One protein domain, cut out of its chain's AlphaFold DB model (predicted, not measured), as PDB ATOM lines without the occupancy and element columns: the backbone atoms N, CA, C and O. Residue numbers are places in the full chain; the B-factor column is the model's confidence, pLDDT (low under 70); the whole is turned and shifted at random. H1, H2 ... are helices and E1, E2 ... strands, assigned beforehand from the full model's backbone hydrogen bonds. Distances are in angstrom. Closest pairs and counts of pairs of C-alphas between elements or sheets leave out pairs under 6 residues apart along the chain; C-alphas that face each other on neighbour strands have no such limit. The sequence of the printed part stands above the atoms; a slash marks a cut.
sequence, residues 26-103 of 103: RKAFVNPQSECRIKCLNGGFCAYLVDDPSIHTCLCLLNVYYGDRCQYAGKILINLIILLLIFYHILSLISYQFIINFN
ATOM      1  N   ARG A  26     -14.549  30.545  57.764       89.31
ATOM      2  CA  ARG A  26     -15.536  30.587  56.679       89.31
ATOM      3  C   ARG A  26     -16.459  31.783  56.875       89.31
ATOM      4  O   ARG A  26     -16.915  32.052  57.985       89.31
ATOM      5  N   LYS A  27     -16.745  32.486  55.783       92.31
ATOM      6  CA  LYS A  27     -17.564  33.700  55.774       92.31
ATOM      7  C   LYS A  27     -18.716  33.546  54.795       92.31
ATOM      8  O   LYS A  27     -18.532  32.984  53.718       92.31
ATOM      9  N   ALA A  28     -19.873  34.078  55.161       94.06
ATOM     10  CA  ALA A  28     -21.050  34.147  54.304       94.06
ATOM     11  C   ALA A  28     -21.592  35.578  54.272       94.06
ATOM     12  O   ALA A  28     -21.440  36.327  55.237       94.06
ATOM     13  N   PHE A  29     -22.200  35.975  53.156       95.12
ATOM     14  CA  PHE A  29     -22.744  37.322  53.004       95.12
ATOM     15  C   PHE A  29     -23.999  37.508  53.853       95.12
ATOM     16  O   PHE A  29     -24.872  36.642  53.892       95.12
ATOM     17  N   VAL A  30     -24.105  38.672  54.493       95.00
ATOM     18  CA  VAL A  30     -25.360  39.103  55.117       95.00
ATOM     19  C   VAL A  30     -26.344  39.499  54.009       95.00
ATOM     20  O   VAL A  30     -25.969  40.194  53.066       95.00
ATOM     21  N   ASN A  31     -27.600  39.073  54.099       93.44
ATOM     22  CA  ASN A  31     -28.635  39.442  53.136       93.44
ATOM     23  C   ASN A  31     -29.971  39.679  53.867       93.44
ATOM     24  O   ASN A  31     -30.467  38.719  54.451       93.44
ATOM     25  N   PRO A  32     -30.563  40.889  53.807       93.75
ATOM     26  CA  PRO A  32     -30.097  42.078  53.086       93.75
ATOM     27  C   PRO A  32     -28.877  42.741  53.747       93.75
ATOM     28  O   PRO A  32     -28.717  42.729  54.963       93.75
ATOM     29  N   GLN A  33     -28.021  43.392  52.952       93.88
ATOM     30  CA  GLN A  33     -26.814  44.079  53.455       93.88
ATOM     31  C   GLN A  33     -27.119  45.191  54.487       93.88
ATOM     32  O   GLN A  33     -26.230  45.591  55.238       93.88
ATOM     33  N   SER A  34     -28.369  45.662  54.566       92.94
ATOM     34  CA  SER A  34     -28.851  46.622  55.567       92.94
ATOM     35  C   SER A  34     -28.922  46.070  56.995       92.94
ATOM     36  O   SER A  34     -28.928  46.859  57.932       92.94
ATOM     37  N   GLU A  35     -28.953  44.747  57.187       94.88
ATOM     38  CA  GLU A  35     -28.962  44.109  58.519       94.88
ATOM     39  C   GLU A  35     -27.572  44.032  59.161       94.88
ATOM     40  O   GLU A  35     -27.393  43.513  60.268       94.88
ATOM     41  N   CYS A  36     -26.548  44.537  58.475       94.50
ATOM     42  CA  CYS A  36     -25.206  44.507  59.010       94.50
ATOM     43  C   CYS A  36     -25.076  45.385  60.266       94.50
ATOM     44  O   CYS A  36     -25.376  46.577  60.251       94.50
ATOM     45  N   ARG A  37     -24.541  44.807  61.350       94.50
ATOM     46  CA  ARG A  37     -24.277  45.511  62.621       94.50
ATOM     47  C   ARG A  37     -23.105  46.491  62.548       94.50
ATOM     48  O   ARG A  37     -22.923  47.315  63.439       94.50
ATOM     49  N   ILE A  38     -22.287  46.383  61.502       94.62
ATOM     50  CA  ILE A  38     -21.146  47.259  61.239       94.62
ATOM     51  C   ILE A  38     -21.305  47.927  59.876       94.62
ATOM     52  O   ILE A  38     -21.942  47.396  58.973       94.62
ATOM     53  N   LYS A  39     -20.686  49.095  59.702       94.81
ATOM     54  CA  LYS A  39     -20.678  49.794  58.416       94.81
ATOM     55  C   LYS A  39     -19.374  49.524  57.675       94.81
ATOM     56  O   LYS A  39     -18.316  49.972  58.121       94.81
ATOM     57  N   CYS A  40     -19.465  48.837  56.541       94.94
ATOM     58  CA  CYS A  40     -18.352  48.698  55.607       94.94
ATOM     59  C   CYS A  40     -18.226  49.960  54.747       94.94
ATOM     60  O   CYS A  40     -19.227  50.542  54.324       94.94
ATOM     61  N   LEU A  41     -16.993  50.417  54.533       95.00
ATOM     62  CA  LEU A  41     -16.682  51.597  53.728       95.00
ATOM     63  C   LEU A  41     -16.132  51.182  52.362       95.00
ATOM     64  O   LEU A  41     -15.830  50.011  52.131       95.00
ATOM     65  N   ASN A  42     -16.005  52.153  51.456       93.81
ATOM     66  CA  ASN A  42     -15.321  51.997  50.166       93.81
ATOM     67  C   ASN A  42     -15.807  50.796  49.325       93.81
ATOM     68  O   ASN A  42     -15.017  50.127  48.663       93.81
ATOM     69  N   GLY A  43     -17.114  50.510  49.366       90.06
ATOM     70  CA  GLY A  43     -17.723  49.405  48.619       90.06
ATOM     71  C   GLY A  43     -17.436  48.009  49.182       90.06
ATOM     72  O   GLY A  43     -17.640  47.026  48.479       90.06
ATOM     73  N   GLY A  44     -16.956  47.902  50.426       93.38
ATOM     74  CA  GLY A  44     -16.817  46.617  51.109       93.38
ATOM     75  C   GLY A  44     -18.171  45.957  51.392       93.38
ATOM     76  O   GLY A  44     -19.152  46.639  51.688       93.38
ATOM     77  N   PHE A  45     -18.208  44.626  51.341       95.25
ATOM     78  CA  PHE A  45     -19.410  43.827  51.589       95.25
ATOM     79  C   PHE A  45     -19.435  43.313  53.022       95.25
ATOM     80  O   PHE A  45     -18.412  42.867  53.544       95.25
ATOM     81  N   CYS A  46     -20.603  43.321  53.654       96.12
ATOM     82  CA  CYS A  46     -20.767  42.731  54.970       96.12
ATOM     83  C   CYS A  46     -20.927  41.211  54.881       96.12
ATOM     84  O   CYS A  46     -21.737  40.689  54.105       96.12
ATOM     85  N   ALA A  47     -20.174  40.516  55.724       95.62
ATOM     86  CA  ALA A  47     -20.235  39.082  55.916       95.62
ATOM     87  C   ALA A  47     -20.278  38.749  57.411       95.62
ATOM     88  O   ALA A  47     -19.866  39.553  58.243       95.62
ATOM     89  N   TYR A  48     -20.741  37.554  57.749       95.50
ATOM     90  CA  TYR A  48     -20.648  36.996  59.096       95.50
ATOM     91  C   TYR A  48     -19.761  35.749  59.095       95.50
ATOM     92  O   TYR A  48     -19.544  35.131  58.045       95.50
ATOM     93  N   LEU A  49     -19.215  35.392  60.258       93.69
ATOM     94  CA  LEU A  49     -18.495  34.130  60.425       93.69
ATOM     95  C   LEU A  49     -19.497  32.977  60.464       93.69
ATOM     96  O   LEU A  49     -20.421  32.989  61.267       93.69
ATOM     97  N   VAL A  50     -19.308  31.963  59.623       91.62
ATOM     98  CA  VAL A  50     -20.233  30.815  59.551       91.62
ATOM     99  C   VAL A  50     -20.313  30.077  60.890       91.62
ATOM    100  O   VAL A  50     -21.377  29.587  61.251       91.62
ATOM    101  N   ASP A  51     -19.205  30.034  61.631       93.12
ATOM    102  CA  ASP A  51     -19.132  29.353  62.925       93.12
ATOM    103  C   ASP A  51     -19.714  30.208  64.080       93.12
ATOM    104  O   ASP A  51     -20.120  29.655  65.098       93.12
ATOM    105  N   ASP A  52     -19.812  31.538  63.917       93.56
ATOM    106  CA  ASP A  52     -20.493  32.456  64.847       93.56
ATOM    107  C   ASP A  52     -21.138  33.637  64.085       93.56
ATOM    108  O   ASP A  52     -20.493  34.671  63.845       93.56
ATOM    109  N   PRO A  53     -22.429  33.520  63.721       92.81
ATOM    110  CA  PRO A  53     -23.136  34.546  62.960       92.81
ATOM    111  C   PRO A  53     -23.311  35.882  63.686       92.81
ATOM    112  O   PRO A  53     -23.691  36.870  63.061       92.81
ATOM    113  N   SER A  54     -23.047  35.949  64.995       94.25
ATOM    114  CA  SER A  54     -23.114  37.209  65.738       94.25
ATOM    115  C   SER A  54     -21.971  38.166  65.373       94.25
ATOM    116  O   SER A  54     -22.108  39.385  65.546       94.25
ATOM    117  N   ILE A  55     -20.878  37.625  64.822       94.31
ATOM    118  CA  ILE A  55     -19.677  38.355  64.429       94.31
ATOM    119  C   ILE A  55     -19.785  38.763  62.962       94.31
ATOM    120  O   ILE A  55     -19.645  37.946  62.051       94.31
ATOM    121  N   HIS A  56     -19.981  40.062  62.736       95.31
ATOM    122  CA  HIS A  56     -19.984  40.660  61.405       95.31
ATOM    123  C   HIS A  56     -18.597  41.233  61.075       95.31
ATOM    124  O   HIS A  56     -17.955  41.867  61.908       95.31
ATOM    125  N   THR A  57     -18.145  41.040  59.839       94.75
ATOM    126  CA  THR A  57     -16.852  41.479  59.298       94.75
ATOM    127  C   THR A  57     -17.049  42.070  57.906       94.75
ATOM    128  O   THR A  57     -17.947  41.661  57.170       94.75
ATOM    129  N   CYS A  58     -16.176  42.992  57.502       94.94
ATOM    130  CA  CYS A  58     -16.171  43.495  56.130       94.94
ATOM    131  C   CYS A  58     -15.239  42.676  55.230       94.94
ATOM    132  O   CYS A  58     -14.124  42.322  55.616       94.94
ATOM    133  N   LEU A  59     -15.706  42.385  54.018       93.44
ATOM    134  CA  LEU A  59     -14.918  41.873  52.905       93.44
ATOM    135  C   LEU A  59     -14.596  43.043  51.980       93.44
ATOM    136  O   LEU A  59     -15.472  43.577  51.298       93.44
ATOM    137  N   CYS A  60     -13.338  43.465  51.996       92.19
ATOM    138  CA  CYS A  60     -12.867  44.581  51.188       92.19
ATOM    139  C   CYS A  60     -12.622  44.153  49.746       92.19
ATOM    140  O   CYS A  60     -12.300  42.991  49.488       92.19
ATOM    141  N   LEU A  61     -12.708  45.107  48.814       85.56
ATOM    142  CA  LEU A  61     -12.186  44.898  47.468       85.56
ATOM    143  C   LEU A  61     -10.701  44.561  47.590       85.56
ATOM    144  O   LEU A  61      -9.892  45.418  47.972       85.56
ATOM    145  N   LEU A  62     -10.391  43.292  47.302       79.38
ATOM    146  CA  LEU A  62      -9.050  42.728  47.358       79.38
ATOM    147  C   LEU A  62      -8.077  43.716  46.746       79.38
ATOM    148  O   LEU A  62      -8.337  44.259  45.672       79.38
ATOM    149  N   ASN A  63      -6.945  43.915  47.419       70.19
ATOM    150  CA  ASN A  63      -5.822  44.666  46.876       70.19
ATOM    151  C   ASN A  63      -6.074  46.194  46.710       70.19
ATOM    152  O   ASN A  63      -5.118  46.949  46.548       70.19
ATOM    153  N   VAL A  64      -7.306  46.698  46.874       83.25
ATOM    154  CA  VAL A  64      -7.633  48.135  46.766       83.25
ATOM    155  C   VAL A  64      -7.865  48.788  48.122       83.25
ATOM    156  O   VAL A  64      -7.389  49.896  48.345       83.25
ATOM    157  N   TYR A  65      -8.560  48.116  49.040       87.56
ATOM    158  CA  TYR A  65      -8.836  48.637  50.380       87.56
ATOM    159  C   TYR A  65      -8.569  47.576  51.449       87.56
ATOM    160  O   TYR A  65      -8.717  46.381  51.201       87.56
ATOM    161  N   TYR A  66      -8.176  48.009  52.646       87.94
ATOM    162  CA  TYR A  66      -7.888  47.139  53.785       87.94
ATOM    163  C   TYR A  66      -8.315  47.768  55.121       87.94
ATOM    164  O   TYR A  66      -8.731  48.929  55.190       87.94
ATOM    165  N   GLY A  67      -8.212  46.973  56.188       88.88
ATOM    166  CA  GLY A  67      -8.693  47.297  57.533       88.88
ATOM    167  C   GLY A  67     -10.071  46.697  57.820       88.88
ATOM    168  O   GLY A  67     -10.776  46.274  56.906       88.88
ATOM    169  N   ASP A  68     -10.463  46.684  59.094       92.38
ATOM    170  CA  ASP A  68     -11.681  46.002  59.572       92.38
ATOM    171  C   ASP A  68     -12.976  46.500  58.918       92.38
ATOM    172  O   ASP A  68     -13.961  45.767  58.830       92.38
ATOM    173  N   ARG A  69     -12.978  47.754  58.446       94.75
ATOM    174  CA  ARG A  69     -14.101  48.405  57.756       94.75
ATOM    175  C   ARG A  69     -13.753  48.828  56.330       94.75
ATOM    176  O   ARG A  69     -14.494  49.613  55.744       94.75
ATOM    177  N   CYS A  70     -12.643  48.339  55.775       94.19
ATOM    178  CA  CYS A  70     -12.133  48.731  54.456       94.19
ATOM    179  C   CYS A  70     -11.820  50.228  54.340       94.19
ATOM    180  O   CYS A  70     -11.982  50.828  53.281       94.19
ATOM    181  N   GLN A  71     -11.406  50.852  55.441       94.12
ATOM    182  CA  GLN A  71     -11.206  52.295  55.536       94.12
ATOM    183  C   GLN A  71      -9.896  52.784  54.905       94.12
ATOM    184  O   GLN A  71      -9.794  53.955  54.552       94.12
ATOM    185  N   TYR A  72      -8.896  51.913  54.762       90.00
ATOM    186  CA  TYR A  72      -7.575  52.297  54.277       90.00
ATOM    187  C   TYR A  72      -7.397  51.896  52.819       90.00
ATOM    188  O   TYR A  72      -7.698  50.766  52.450       90.00
ATOM    189  N   ALA A  73      -6.865  52.793  51.991       86.62
ATOM    190  CA  ALA A  73      -6.507  52.475  50.612       86.62
ATOM    191  C   ALA A  73      -5.193  51.676  50.561       86.62
ATOM    192  O   ALA A  73      -4.183  52.063  51.154       86.62
ATOM    193  N   GLY A  74      -5.204  50.555  49.844       74.25
ATOM    194  CA  GLY A  74      -4.044  49.722  49.558       74.25
ATOM    195  C   GLY A  74      -3.052  50.442  48.643       74.25
ATOM    196  O   GLY A  74      -3.425  51.087  47.665       74.25
ATOM    197  N   LYS A  75      -1.755  50.317  48.937       63.66
ATOM    198  CA  LYS A  75      -0.661  50.989  48.208       63.66
ATOM    199  C   LYS A  75      -0.339  50.365  46.836       63.66
ATOM    200  O   LYS A  75       0.809  50.406  46.399       63.66
ATOM    201  N   ILE A  76      -1.306  49.775  46.136       59.84
ATOM    202  CA  ILE A  76      -1.025  49.077  44.868       59.84
ATOM    203  C   ILE A  76      -0.646  50.025  43.747       59.84
ATOM    204  O   ILE A  76       0.316  49.753  43.033       59.84
ATOM    205  N   LEU A  77      -1.330  51.164  43.643       56.44
ATOM    206  CA  LEU A  77      -0.931  52.213  42.708       56.44
ATOM    207  C   LEU A  77       0.516  52.646  42.957       56.44
ATOM    208  O   LEU A  77       1.282  52.773  42.014       56.44
ATOM    209  N   ILE A  78       0.926  52.772  44.219       57.88
ATOM    210  CA  ILE A  78       2.290  53.180  44.570       57.88
ATOM    211  C   ILE A  78       3.305  52.099  44.179       57.88
ATOM    212  O   ILE A  78       4.302  52.428  43.549       57.88
ATOM    213  N   ASN A  79       3.054  50.822  44.474       61.28
ATOM    214  CA  ASN A  79       3.988  49.753  44.104       61.28
ATOM    215  C   ASN A  79       4.119  49.587  42.582       61.28
ATOM    216  O   ASN A  79       5.230  49.400  42.090       61.28
ATOM    217  N   LEU A  80       3.018  49.697  41.830       62.88
ATOM    218  CA  LEU A  80       3.055  49.623  40.368       62.88
ATOM    219  C   LEU A  80       3.773  50.840  39.762       62.88
ATOM    220  O   LEU A  80       4.607  50.677  38.877       62.88
ATOM    221  N   ILE A  81       3.506  52.048  40.270       65.06
ATOM    222  CA  ILE A  81       4.184  53.279  39.833       65.06
ATOM    223  C   ILE A  81       5.680  53.216  40.156       65.06
ATOM    224  O   ILE A  81       6.497  53.531  39.297       65.06
ATOM    225  N   ILE A  82       6.061  52.762  41.352       67.81
ATOM    226  CA  ILE A  82       7.470  52.587  41.731       67.81
ATOM    227  C   ILE A  82       8.153  51.583  40.797       67.81
ATOM    228  O   ILE A  82       9.248  51.859  40.314       67.81
ATOM    229  N   LEU A  83       7.508  50.453  40.487       68.25
ATOM    230  CA  LEU A  83       8.054  49.464  39.556       68.25
ATOM    231  C   LEU A  83       8.258  50.051  38.149       68.25
ATOM    232  O   LEU A  83       9.308  49.838  37.545       68.25
ATOM    233  N   LEU A  84       7.292  50.825  37.651       72.94
ATOM    234  CA  LEU A  84       7.384  51.508  36.357       72.94
ATOM    235  C   LEU A  84       8.503  52.561  36.335       72.94
ATOM    236  O   LEU A  84       9.259  52.626  35.367       72.94
ATOM    237  N   LEU A  85       8.653  53.347  37.406       71.19
ATOM    238  CA  LEU A  85       9.725  54.339  37.539       71.19
ATOM    239  C   LEU A  85      11.109  53.680  37.584       71.19
ATOM    240  O   LEU A  85      12.034  54.152  36.923       71.19
ATOM    241  N   ILE A  86      11.253  52.566  38.308       74.56
ATOM    242  CA  ILE A  86      12.495  51.782  38.337       74.56
ATOM    243  C   ILE A  86      12.806  51.238  36.940       74.56
ATOM    244  O   ILE A  86      13.934  51.373  36.471       74.56
ATOM    245  N   PHE A  87      11.817  50.662  36.254       73.12
ATOM    246  CA  PHE A  87      11.999  50.127  34.906       73.12
ATOM    247  C   PHE A  87      12.457  51.211  33.920       73.12
ATOM    248  O   PHE A  87      13.431  51.010  33.194       73.12
ATOM    249  N   TYR A  88      11.827  52.390  33.957       70.69
ATOM    250  CA  TYR A  88      12.219  53.542  33.144       70.69
ATOM    251  C   TYR A  88      13.660  53.994  33.427       70.69
ATOM    252  O   TYR A  88      14.448  54.202  32.503       70.69
ATOM    253  N   HIS A  89      14.037  54.092  34.705       70.88
ATOM    254  CA  HIS A  89      15.379  54.514  35.097       70.88
ATOM    255  C   HIS A  89      16.457  53.499  34.677       70.88
ATOM    256  O   HIS A  89      17.555  53.890  34.272       70.88
ATOM    257  N   ILE A  90      16.165  52.197  34.741       72.75
ATOM    258  CA  ILE A  90      17.077  51.148  34.266       72.75
ATOM    259  C   ILE A  90      17.239  51.209  32.744       72.75
ATOM    260  O   ILE A  90      18.370  51.150  32.263       72.75
ATOM    261  N   LEU A  91      16.149  51.390  31.987       70.81
ATOM    262  CA  LEU A  91      16.218  51.574  30.534       70.81
ATOM    263  C   LEU A  91      17.095  52.770  30.157       70.81
ATOM    264  O   LEU A  91      17.976  52.635  29.313       70.81
ATOM    265  N   SER A  92      16.899  53.908  30.827       70.56
ATOM    266  CA  SER A  92      17.705  55.109  30.604       70.56
ATOM    267  C   SER A  92      19.198  54.842  30.824       70.56
ATOM    268  O   SER A  92      20.014  55.176  29.965       70.56
ATOM    269  N   LEU A  93      19.569  54.170  31.918       69.25
ATOM    270  CA  LEU A  93      20.967  53.827  32.204       69.25
ATOM    271  C   LEU A  93      21.580  52.891  31.150       69.25
ATOM    272  O   LEU A  93      22.731  53.086  30.766       69.25
ATOM    273  N   ILE A  94      20.825  51.901  30.660       70.19
ATOM    274  CA  ILE A  94      21.288  50.998  29.593       70.19
ATOM    275  C   ILE A  94      21.513  51.780  28.294       70.19
ATOM    276  O   ILE A  94      22.535  51.582  27.637       70.19
ATOM    277  N   SER A  95      20.609  52.700  27.945       66.50
ATOM    278  CA  SER A  95      20.762  53.567  26.772       66.50
ATOM    279  C   SER A  95      22.000  54.462  26.874       66.50
ATOM    280  O   SER A  95      22.779  54.521  25.926       66.50
ATOM    281  N   TYR A  96      22.240  55.100  28.025       55.97
ATOM    282  CA  TYR A  96      23.449  55.905  28.242       55.97
ATOM    283  C   TYR A  96      24.732  55.071  28.167       55.97
ATOM    284  O   TYR A  96      25.703  55.497  27.546       55.97
ATOM    285  N   GLN A  97      24.741  53.867  28.744       56.53
ATOM    286  CA  GLN A  97      25.903  52.981  28.684       56.53
ATOM    287  C   GLN A  97      26.204  52.507  27.253       56.53
ATOM    288  O   GLN A  97      27.372  52.344  26.900       56.53
ATOM    289  N   PHE A  98      25.174  52.307  26.423       53.41
ATOM    290  CA  PHE A  98      25.334  52.011  24.996       53.41
ATOM    291  C   PHE A  98      25.934  53.195  24.231       53.41
ATOM    292  O   PHE A  98      26.846  52.994  23.439       53.41
ATOM    293  N   ILE A  99      25.473  54.422  24.501       55.88
ATOM    294  CA  ILE A  99      25.993  55.643  23.861       55.88
ATOM    295  C   ILE A  99      27.471  55.869  24.214       55.88
ATOM    296  O   ILE A  99      28.259  56.198  23.335       55.88
ATOM    297  N   ILE A 100      27.862  55.661  25.475       59.66
ATOM    298  CA  ILE A 100      29.255  55.844  25.923       59.66
ATOM    299  C   ILE A 100      30.190  54.772  25.340       59.66
ATOM    300  O   ILE A 100      31.338  55.073  25.059       59.66
ATOM    301  N   ASN A 101      29.729  53.530  25.157       51.78
ATOM    302  CA  ASN A 101      30.567  52.448  24.615       51.78
ATOM    303  C   ASN A 101      30.736  52.485  23.083       51.78
ATOM    304  O   ASN A 101      31.557  51.735  22.557       51.78
ATOM    305  N   PHE A 102      29.949  53.294  22.369       51.00
ATOM    306  CA  PHE A 102      29.997  53.428  20.905       51.00
ATOM    307  C   PHE A 102      30.634  54.744  20.425       51.00
ATOM    308  O   PHE A 102      30.577  55.038  19.231       51.00
ATOM    309  N   ASN A 103      31.239  55.517  21.331       47.59
ATOM    310  CA  ASN A 103      31.966  56.757  21.050       47.59
ATOM    311  C   ASN A 103      33.403  56.636  21.574       47.59
ATOM    312  O   ASN A 103      34.323  57.137  20.898       47.59
TER     313      ASN A 103
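This is residues 26 to 103 of the 103 residues of the protein "Bm5589" of Brugia malayi (UniProt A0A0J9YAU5). A small head, made of a three-stranded sheet and long loops, sits at one end, and one long helix, H1, sticks out from it as an arm with residues 78 to 103 standing free. In the head, E1, E2 and E3 form a meander, each strand the antiparallel neighbour of the one before, in the order E1 - E2 - E3 across the sheet. The printed part has 78 residues, with three named strands and then one named helix along the chain, and its class is mixed, helices and strands. The whole is extended, with a radius of gyration of the C-alphas of 22.4 A and spans of 73 by 21 by 16 A; the arm makes the length.

Start in the sheet with E2, residues 45 to 49, which runs 13.2 A from C-alpha 45 at (-19.410, 43.827, 51.589). Beside it look for E3, residues 52 to 59, 16.2 A from first to last C-alpha, which bends by 77 degrees at residue 55. E1 is shorter, residues 27 to 29 and 6.9 A, and begins at C-alpha 27 at (-17.564, 33.700, 55.774). Then find C-alpha 76 at (-1.025, 49.077, 44.868); from there H1, residues 76 to 101, runs 37.7 A to C-alpha 101 at (30.567, 52.448, 24.615).

Look first at E2, the inner strand. E2 and E3 are a hairpin with a tight link, antiparallel at 148 degrees between their directions; N 47 and O 57 are 2.9 A apart, and N 57 and O 47 2.8 A, both within hydrogen-bond range. E1 and E2 are also a hairpin, with 135 degrees between their directions; N 48 and O 28 are 2.9 A apart, within hydrogen-bond range. The facing C-alphas of Phe 29 and Ala 47 are 4.2 A apart. Past E3, residues 65 to 66 pair with residues 72 to 73, antiparallel, in stretches too short to be named. H1 is not on the sheet, and it is apart from E1 and E2. In H1 every O i to N i+4 pair is within hydrogen-bond range.

The C-alphas of Ser 54 and Asn 103, the two farthest apart, are 73.6 A from each other. Without residues 78 to 103, the body of 52 residues spans 34 by 21 by 13 A. Two links are long: E1 to E2, with 15 residues, and E3 to H1, with 16. The printed part has no cut, and it ends at residue 103, the chain's last residue. The mean pLDDT of the printed part is 81.3; look for values under 70 at residues 75 to 83, 93 and 95 to 103.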